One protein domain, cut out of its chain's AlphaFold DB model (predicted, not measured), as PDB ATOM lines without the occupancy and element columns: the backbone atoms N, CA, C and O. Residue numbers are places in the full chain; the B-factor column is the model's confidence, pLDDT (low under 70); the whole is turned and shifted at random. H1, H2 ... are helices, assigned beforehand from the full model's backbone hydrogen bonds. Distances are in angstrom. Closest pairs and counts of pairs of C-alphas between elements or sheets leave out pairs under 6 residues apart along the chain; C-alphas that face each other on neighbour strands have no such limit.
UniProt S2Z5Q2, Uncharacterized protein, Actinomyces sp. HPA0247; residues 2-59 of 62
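AT A GLANCE: This is residues 2 to 59 of the 62 residues of an uncharacterized protein of Actinomyces sp. HPA0247 (UniProt S2Z5Q2). A helical arm, H1, sticks out from a small body in which two short helices, H2 and H3, stand near each other, joined by a loop; residues 2 to 25 stand free. The printed part has 58 residues with three named helices, in the order H1, H2, H3, and no named strand; its class is all helix. The whole is extended, with a radius of gyration of the C-alphas of 17.4 A and spans of 52 by 24 by 15 A.

HOW THE PARTS SIT: H1, residues 2 to 19, is apart from H2, residues 30 to 38, and from H3, residues 49 to 58. H2 and H3 are close but not clearly touching; their closest C-alphas, of Ala 35 and Tyr 52, are 7.8 A apart. Their lines are only just about perpendicular, at 73 degrees. In H1, H2 and H3 every O i to N i+4 pair is within hydrogen-bond range.

IN THESE COORDINATES: H1 runs 26.0 A from C-alpha 2 at (180.279, 224.469, 142.839) to C-alpha 19. H2 measures 12.2 A. H3 measures 13.8 A, ending at C-alpha 58 at (176.184, 206.898, 93.041).

THE WHOLE: The C-alphas farthest apart, of Leu 2 and Gly 58, are 53.0 A apart. The printed part has no cut. Both links are short. Residues 58 to 59 have pLDDT under 70.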
ATOM      1  N   LEU A   2     181.664 224.813 143.216       82.06
ATOM      2  CA  LEU A   2     180.279 224.469 142.839       82.06
ATOM      3  C   LEU A   2     180.100 224.156 141.339       82.06
ATOM      4  O   LEU A   2     179.471 223.169 140.985       82.06
ATOM      5  N   THR A   3     180.712 224.949 140.457       89.00
ATOM      6  CA  THR A   3     180.641 224.756 138.996       89.00
ATOM      7  C   THR A   3     181.221 223.419 138.542       89.00
ATOM      8  O   THR A   3     180.627 222.746 137.704       89.00
ATOM      9  N   LEU A   4     182.345 223.003 139.130       92.56
ATOM     10  CA  LEU A   4     182.964 221.710 138.846       92.56
ATOM     11  C   LEU A   4     182.083 220.559 139.347       92.56
ATOM     12  O   LEU A   4     181.889 219.589 138.626       92.56
ATOM     13  N   ALA A   5     181.491 220.694 140.538       92.75
ATOM     14  CA  ALA A   5     180.552 219.709 141.074       92.75
ATOM     15  C   ALA A   5     179.291 219.574 140.201       92.75
ATOM     16  O   ALA A   5     178.874 218.457 139.901       92.75
ATOM     17  N   CYS A   6     178.727 220.688 139.719       93.81
ATOM     18  CA  CYS A   6     177.615 220.669 138.766       93.81
ATOM     19  C   CYS A   6     178.004 219.985 137.449       93.81
ATOM     20  O   CYS A   6     177.240 219.170 136.941       93.81
ATOM     21  N   LEU A   7     179.200 220.267 136.919       95.12
ATOM     22  CA  LEU A   7     179.703 219.617 135.707       95.12
ATOM     23  C   LEU A   7     179.837 218.097 135.901       95.12
ATOM     24  O   LEU A   7     179.366 217.327 135.067       95.12
ATOM     25  N   MET A   8     180.426 217.656 137.017       95.06
ATOM     26  CA  MET A   8     180.569 216.229 137.327       95.06
ATOM     27  C   MET A   8     179.213 215.534 137.492       95.06
ATOM     28  O   MET A   8     179.043 214.409 137.030       95.06
ATOM     29  N   PHE A   9     178.233 216.210 138.095       94.62
ATOM     30  CA  PHE A   9     176.881 215.678 138.242       94.62
ATOM     31  C   PHE A   9     176.175 215.501 136.889       94.62
ATOM     32  O   PHE A   9     175.558 214.465 136.649       94.62
ATOM     33  N   LEU A  10     176.320 216.465 135.972       94.12
ATOM     34  CA  LEU A  10     175.783 216.354 134.611       94.12
ATOM     35  C   LEU A  10     176.422 215.196 133.833       94.12
ATOM     36  O   LEU A  10     175.707 214.445 133.174       94.12
ATOM     37  N   LEU A  11     177.743 215.019 133.946       93.81
ATOM     38  CA  LEU A  11     178.463 213.907 133.315       93.81
ATOM     39  C   LEU A  11     178.034 212.543 133.874       93.81
ATOM     40  O   LEU A  11     177.888 211.581 133.121       93.81
ATOM     41  N   LEU A  12     177.801 212.447 135.186       94.19
ATOM     42  CA  LEU A  12     177.302 211.220 135.804       94.19
ATOM     43  C   LEU A  12     175.886 210.885 135.314       94.19
ATOM     44  O   LEU A  12     175.598 209.730 135.004       94.19
ATOM     45  N   LEU A  13     175.009 211.887 135.206       91.31
ATOM     46  CA  LEU A  13     173.650 211.699 134.697       91.31
ATOM     47  C   LEU A  13     173.647 211.217 133.246       91.31
ATOM     48  O   LEU A  13     172.934 210.266 132.929       91.31
ATOM     49  N   THR A  14     174.448 211.831 132.371       88.38
ATOM     50  CA  THR A  14     174.531 211.396 130.971       88.38
ATOM     51  C   THR A  14     175.097 209.983 130.856       88.38
ATOM     52  O   THR A  14     174.578 209.192 130.069       88.38
ATOM     53  N   PHE A  15     176.079 209.623 131.691       89.75
ATOM     54  CA  PHE A  15     176.623 208.267 131.760       89.75
ATOM     55  C   PHE A  15     175.563 207.236 132.173       89.75
ATOM     56  O   PHE A  15     175.389 206.225 131.494       89.75
ATOM     57  N   VAL A  16     174.792 207.511 133.227       90.12
ATOM     58  CA  VAL A  16     173.708 206.619 133.668       90.12
ATOM     59  C   VAL A  16     172.646 206.474 132.577       90.12
ATOM     60  O   VAL A  16     172.272 205.355 132.242       90.12
ATOM     61  N   VAL A  17     172.206 207.579 131.968       87.50
ATOM     62  CA  VAL A  17     171.214 207.554 130.878       87.50
ATOM     63  C   VAL A  17     171.722 206.759 129.672       87.50
ATOM     64  O   VAL A  17     170.936 206.050 129.050       87.50
ATOM     65  N   SER A  18     173.022 206.820 129.369       82.31
ATOM     66  CA  SER A  18     173.626 206.046 128.277       82.31
ATOM     67  C   SER A  18     173.714 204.541 128.554       82.31
ATOM     68  O   SER A  18     173.776 203.756 127.612       82.31
ATOM     69  N   LEU A  19     173.696 204.134 129.829       86.62
ATOM     70  CA  LEU A  19     173.710 202.728 130.233       86.62
ATOM     71  C   LEU A  19     172.308 202.097 130.197       86.62
ATOM     72  O   LEU A  19     172.188 200.875 130.103       86.62
ATOM     73  N   LEU A  20     171.243 202.903 130.268       86.75
ATOM     74  CA  LEU A  20     169.886 202.383 130.140       86.75
ATOM     75  C   LEU A  20     169.642 201.904 128.695       86.75
ATOM     76  O   LEU A  20     169.860 202.672 127.756       86.75
ATOM     77  N   PRO A  21     169.112 200.683 128.484       78.12
ATOM     78  CA  PRO A  21     168.789 200.155 127.158       78.12
ATOM     79  C   PRO A  21     167.479 200.764 126.621       78.12
ATOM     80  O   PRO A  21     166.520 200.060 126.308       78.12
ATOM     81  N   ILE A  22     167.410 202.094 126.549       83.25
ATOM     82  CA  ILE A  22     166.277 202.838 125.998       83.25
ATOM     83  C   ILE A  22     166.579 203.141 124.533       83.25
ATOM     84  O   ILE A  22     167.646 203.648 124.188       83.25
ATOM     85  N   ARG A  23     165.614 202.866 123.649       77.38
ATOM     86  CA  ARG A  23     165.701 203.334 122.264       77.38
ATOM     87  C   ARG A  23     165.409 204.827 122.232       77.38
ATOM     88  O   ARG A  23     164.282 205.245 122.495       77.38
ATOM     89  N   PHE A  24     166.430 205.620 121.924       81.50
ATOM     90  CA  PHE A  24     166.254 207.050 121.729       81.50
ATOM     91  C   PHE A  24     165.356 207.319 120.513       81.50
ATOM     92  O   PHE A  24     165.291 206.506 119.583       81.50
ATOM     93  N   PRO A  25     164.637 208.451 120.503       84.25
ATOM     94  CA  PRO A  25     163.839 208.844 119.355       84.25
ATOM     95  C   PRO A  25     164.674 208.918 118.074       84.25
ATOM     96  O   PRO A  25     165.817 209.372 118.094       84.25
ATOM     97  N   ARG A  26     164.071 208.557 116.932       82.56
ATOM     98  CA  ARG A  26     164.778 208.503 115.641       82.56
ATOM     99  C   ARG A  26     165.446 209.831 115.253       82.56
ATOM    100  O   ARG A  26     166.523 209.821 114.676       82.56
ATOM    101  N   TRP A  27     164.861 210.963 115.646       82.00
ATOM    102  CA  TRP A  27     165.373 212.305 115.345       82.00
ATOM    103  C   TRP A  27     166.677 212.686 116.053       82.00
ATOM    104  O   TRP A  27     167.306 213.669 115.663       82.00
ATOM    105  N   VAL A  28     167.087 211.919 117.066       85.50
ATOM    106  CA  VAL A  28     168.363 212.108 117.772       85.50
ATOM    107  C   VAL A  28     169.532 211.542 116.958       85.50
ATOM    108  O   VAL A  28     170.658 212.011 117.098       85.50
ATOM    109  N   TYR A  29     169.281 210.568 116.076       85.88
ATOM    110  CA  TYR A  29     170.328 209.955 115.264       85.88
ATOM    111  C   TYR A  29     170.693 210.837 114.067       85.88
ATOM    112  O   TYR A  29     169.823 211.294 113.319       85.88
ATOM    113  N   ALA A  30     171.999 211.023 113.859       86.69
ATOM    114  CA  ALA A  30     172.539 211.786 112.736       86.69
ATOM    115  C   ALA A  30     172.087 211.211 111.383       86.69
ATOM    116  O   ALA A  30     171.695 211.968 110.496       86.69
ATOM    117  N   ASP A  31     172.037 209.883 111.261       83.81
ATOM    118  CA  ASP A  31     171.631 209.198 110.029       83.81
ATOM    119  C   ASP A  31     170.180 209.504 109.648       83.81
ATOM    120  O   ASP A  31     169.865 209.686 108.474       83.81
ATOM    121  N   TRP A  32     169.289 209.642 110.635       87.75
ATOM    122  CA  TRP A  32     167.897 210.007 110.379       87.75
ATOM    123  C   TRP A  32     167.770 211.466 109.940       87.75
ATOM    124  O   TRP A  32     166.994 211.774 109.038       87.75
ATOM    125  N   GLN A  33     168.543 212.374 110.542       89.75
ATOM    126  CA  GLN A  33     168.574 213.777 110.120       89.75
ATOM    127  C   GLN A  33     169.136 213.921 108.700       89.75
ATOM    128  O   GLN A  33     168.602 214.691 107.900       89.75
ATOM    129  N   TYR A  34     170.171 213.147 108.371       87.25
ATOM    130  CA  TYR A  34     170.748 213.079 107.035       87.25
ATOM    131  C   TYR A  34     169.746 212.521 106.023       87.25
ATOM    132  O   TYR A  34     169.430 213.188 105.037       87.25
ATOM    133  N   ALA A  35     169.164 211.353 106.302       88.62
ATOM    134  CA  ALA A  35     168.170 210.736 105.435       88.62
ATOM    135  C   ALA A  35     166.968 211.661 105.207       88.62
ATOM    136  O   ALA A  35     166.525 211.837 104.074       88.62
ATOM    137  N   LYS A  36     166.507 212.348 106.260       88.50
ATOM    138  CA  LYS A  36     165.448 213.356 106.164       88.50
ATOM    139  C   LYS A  36     165.824 214.528 105.256       88.50
ATOM    140  O   LYS A  36     164.988 214.967 104.472       88.50
ATOM    141  N   ARG A  37     167.053 215.048 105.353       87.75
ATOM    142  CA  ARG A  37     167.527 216.170 104.522       87.75
ATOM    143  C   ARG A  37     167.692 215.780 103.052       87.75
ATOM    144  O   ARG A  37     167.501 216.625 102.184       87.75
ATOM    145  N   HIS A  38     168.035 214.523 102.787       84.81
ATOM    146  CA  HIS A  38     168.339 214.015 101.450       84.81
ATOM    147  C   HIS A  38     167.190 213.228 100.801       84.81
ATOM    148  O   HIS A  38     167.365 212.698  99.707       84.81
ATOM    149  N   GLY A  39     166.013 213.158 101.435       87.69
ATOM    150  CA  GLY A  39     164.858 212.436 100.888       87.69
ATOM    151  C   GLY A  39     165.056 210.919 100.826       87.69
ATOM    152  O   GLY A  39     164.440 210.259 100.001       87.69
ATOM    153  N   LEU A  40     165.911 210.370 101.691       89.19
ATOM    154  CA  LEU A  40     166.215 208.937 101.795       89.19
ATOM    155  C   LEU A  40     165.315 208.244 102.834       89.19
ATOM    156  O   LEU A  40     165.714 207.248 103.435       89.19
ATOM    157  N   LEU A  41     164.148 208.825 103.127       89.94
ATOM    158  CA  LEU A  41     163.165 208.235 104.029       89.94
ATOM    159  C   LEU A  41     162.082 207.517 103.221       89.94
ATOM    160  O   LEU A  41     161.626 208.040 102.206       89.94
ATOM    161  N   ASP A  42     161.653 206.356 103.706       88.19
ATOM    162  CA  ASP A  42     160.494 205.640 103.179       88.19
ATOM    163  C   ASP A  42     159.166 206.332 103.569       88.19
ATOM    164  O   ASP A  42     159.136 207.343 104.282       88.19
ATOM    165  N   ALA A  43     158.042 205.774 103.106       86.31
ATOM    166  CA  ALA A  43     156.703 206.285 103.413       86.31
ATOM    167  C   ALA A  43     156.364 206.258 104.920       86.31
ATOM    168  O   ALA A  43     155.537 207.051 105.374       86.31
ATOM    169  N   ASP A  44     157.032 205.399 105.694       86.31
ATOM    170  CA  ASP A  44     156.852 205.227 107.138       86.31
ATOM    171  C   ASP A  44     157.847 206.075 107.969       86.31
ATOM    172  O   ASP A  44     157.831 206.069 109.209       86.31
ATOM    173  N   GLY A  45     158.715 206.842 107.299       82.25
ATOM    174  CA  GLY A  45     159.717 207.716 107.906       82.25
ATOM    175  C   GLY A  45     160.929 206.986 108.498       82.25
ATOM    176  O   GLY A  45     161.601 207.548 109.378       82.25
ATOM    177  N   ASN A  46     161.200 205.754 108.061       86.50
ATOM    178  CA  ASN A  46     162.457 205.045 108.305       86.50
ATOM    179  C   ASN A  46     163.454 205.323 107.179       86.50
ATOM    180  O   ASN A  46     163.094 205.825 106.121       86.50
ATOM    181  N   ILE A  47     164.728 205.021 107.428       85.00
ATOM    182  CA  ILE A  47     165.763 205.130 106.401       85.00
ATOM    183  C   ILE A  47     165.488 204.052 105.356       85.00
ATOM    184  O   ILE A  47     165.528 202.864 105.673       85.00
ATOM    185  N   ASP A  48     165.223 204.482 104.127       85.50
ATOM    186  CA  ASP A  48     165.120 203.585 102.989       85.50
ATOM    187  C   ASP A  48     166.533 203.118 102.634       85.50
ATOM    188  O   ASP A  48     167.352 203.860 102.085       85.50
ATOM    189  N   GLN A  49     166.833 201.877 103.005       79.31
ATOM    190  CA  GLN A  49     168.143 201.283 102.797       79.31
ATOM    191  C   GLN A  49     168.472 201.140 101.303       79.31
ATOM    192  O   GLN A  49     169.626 201.323 100.921       79.31
ATOM    193  N   GLU A  50     167.479 200.905 100.442       80.44
ATOM    194  CA  GLU A  50     167.693 200.809  98.997       80.44
ATOM    195  C   GLU A  50     168.027 202.188  98.407       80.44
ATOM    196  O   GLU A  50     168.954 202.320  97.599       80.44
ATOM    197  N   ALA A  51     167.323 203.237  98.848       77.44
ATOM    198  CA  ALA A  51     167.642 204.613  98.476       77.44
ATOM    199  C   ALA A  51     169.021 205.038  99.004       77.44
ATOM    200  O   ALA A  51     169.797 205.656  98.272       77.44
ATOM    201  N   TYR A  52     169.357 204.672 100.244       76.31
ATOM    202  CA  TYR A  52     170.647 204.971 100.864       76.31
ATOM    203  C   TYR A  52     171.806 204.278 100.139       76.31
ATOM    204  O   TYR A  52     172.810 204.917  99.829       76.31
ATOM    205  N   GLU A  53     171.664 202.995  99.798       78.69
ATOM    206  CA  GLU A  53     172.671 202.235  99.052       78.69
ATOM    207  C   GLU A  53     172.856 202.772  97.626       78.69
ATOM    208  O   GLU A  53     173.992 202.934  97.171       78.69
ATOM    209  N   LYS A  54     171.768 203.125  96.927       76.94
ATOM    210  CA  LYS A  54     171.843 203.790  95.614       76.94
ATOM    211  C   LYS A  54     172.533 205.151  95.706       76.94
ATOM    212  O   LYS A  54     173.364 205.464  94.852       76.94
ATOM    213  N   HIS A  55     172.234 205.933  96.742       70.62
ATOM    214  CA  HIS A  55     172.859 207.232  96.985       70.62
ATOM    215  C   HIS A  55     174.359 207.089  97.293       70.62
ATOM    216  O   HIS A  55     175.186 207.729  96.647       70.62
ATOM    217  N   ALA A  56     174.734 206.180  98.199       71.19
ATOM    218  CA  ALA A  56     176.123 205.928  98.588       71.19
ATOM    219  C   ALA A  56     176.985 205.379  97.436       71.19
ATOM    220  O   ALA A  56     178.162 205.720  97.317       71.19
ATOM    221  N   LYS A  57     176.402 204.553  96.561       70.56
ATOM    222  CA  LYS A  57     177.083 203.972  95.395       70.56
ATOM    223  C   LYS A  57     177.187 204.948  94.211       70.56
ATOM    224  O   LYS A  57     178.020 204.744  93.331       70.56
ATOM    225  N   GLY A  58     176.349 205.989  94.179       67.00
ATOM    226  CA  GLY A  58     176.184 206.898  93.041       67.00
ATOM    227  C   GLY A  58     177.191 208.046  92.948       67.00
ATOM    228  O   GLY A  58     177.479 208.478  91.836       67.00
ATOM    229  N   LYS A  59     177.720 208.534  94.075       57.50
ATOM    230  CA  LYS A  59     178.832 209.496  94.220       57.50
ATOM    231  C   LYS A  59     179.043 209.684  95.723       57.50
ATOM    232  O   LYS A  59     178.095 209.992  96.434       57.50
TER     233      LYS A  59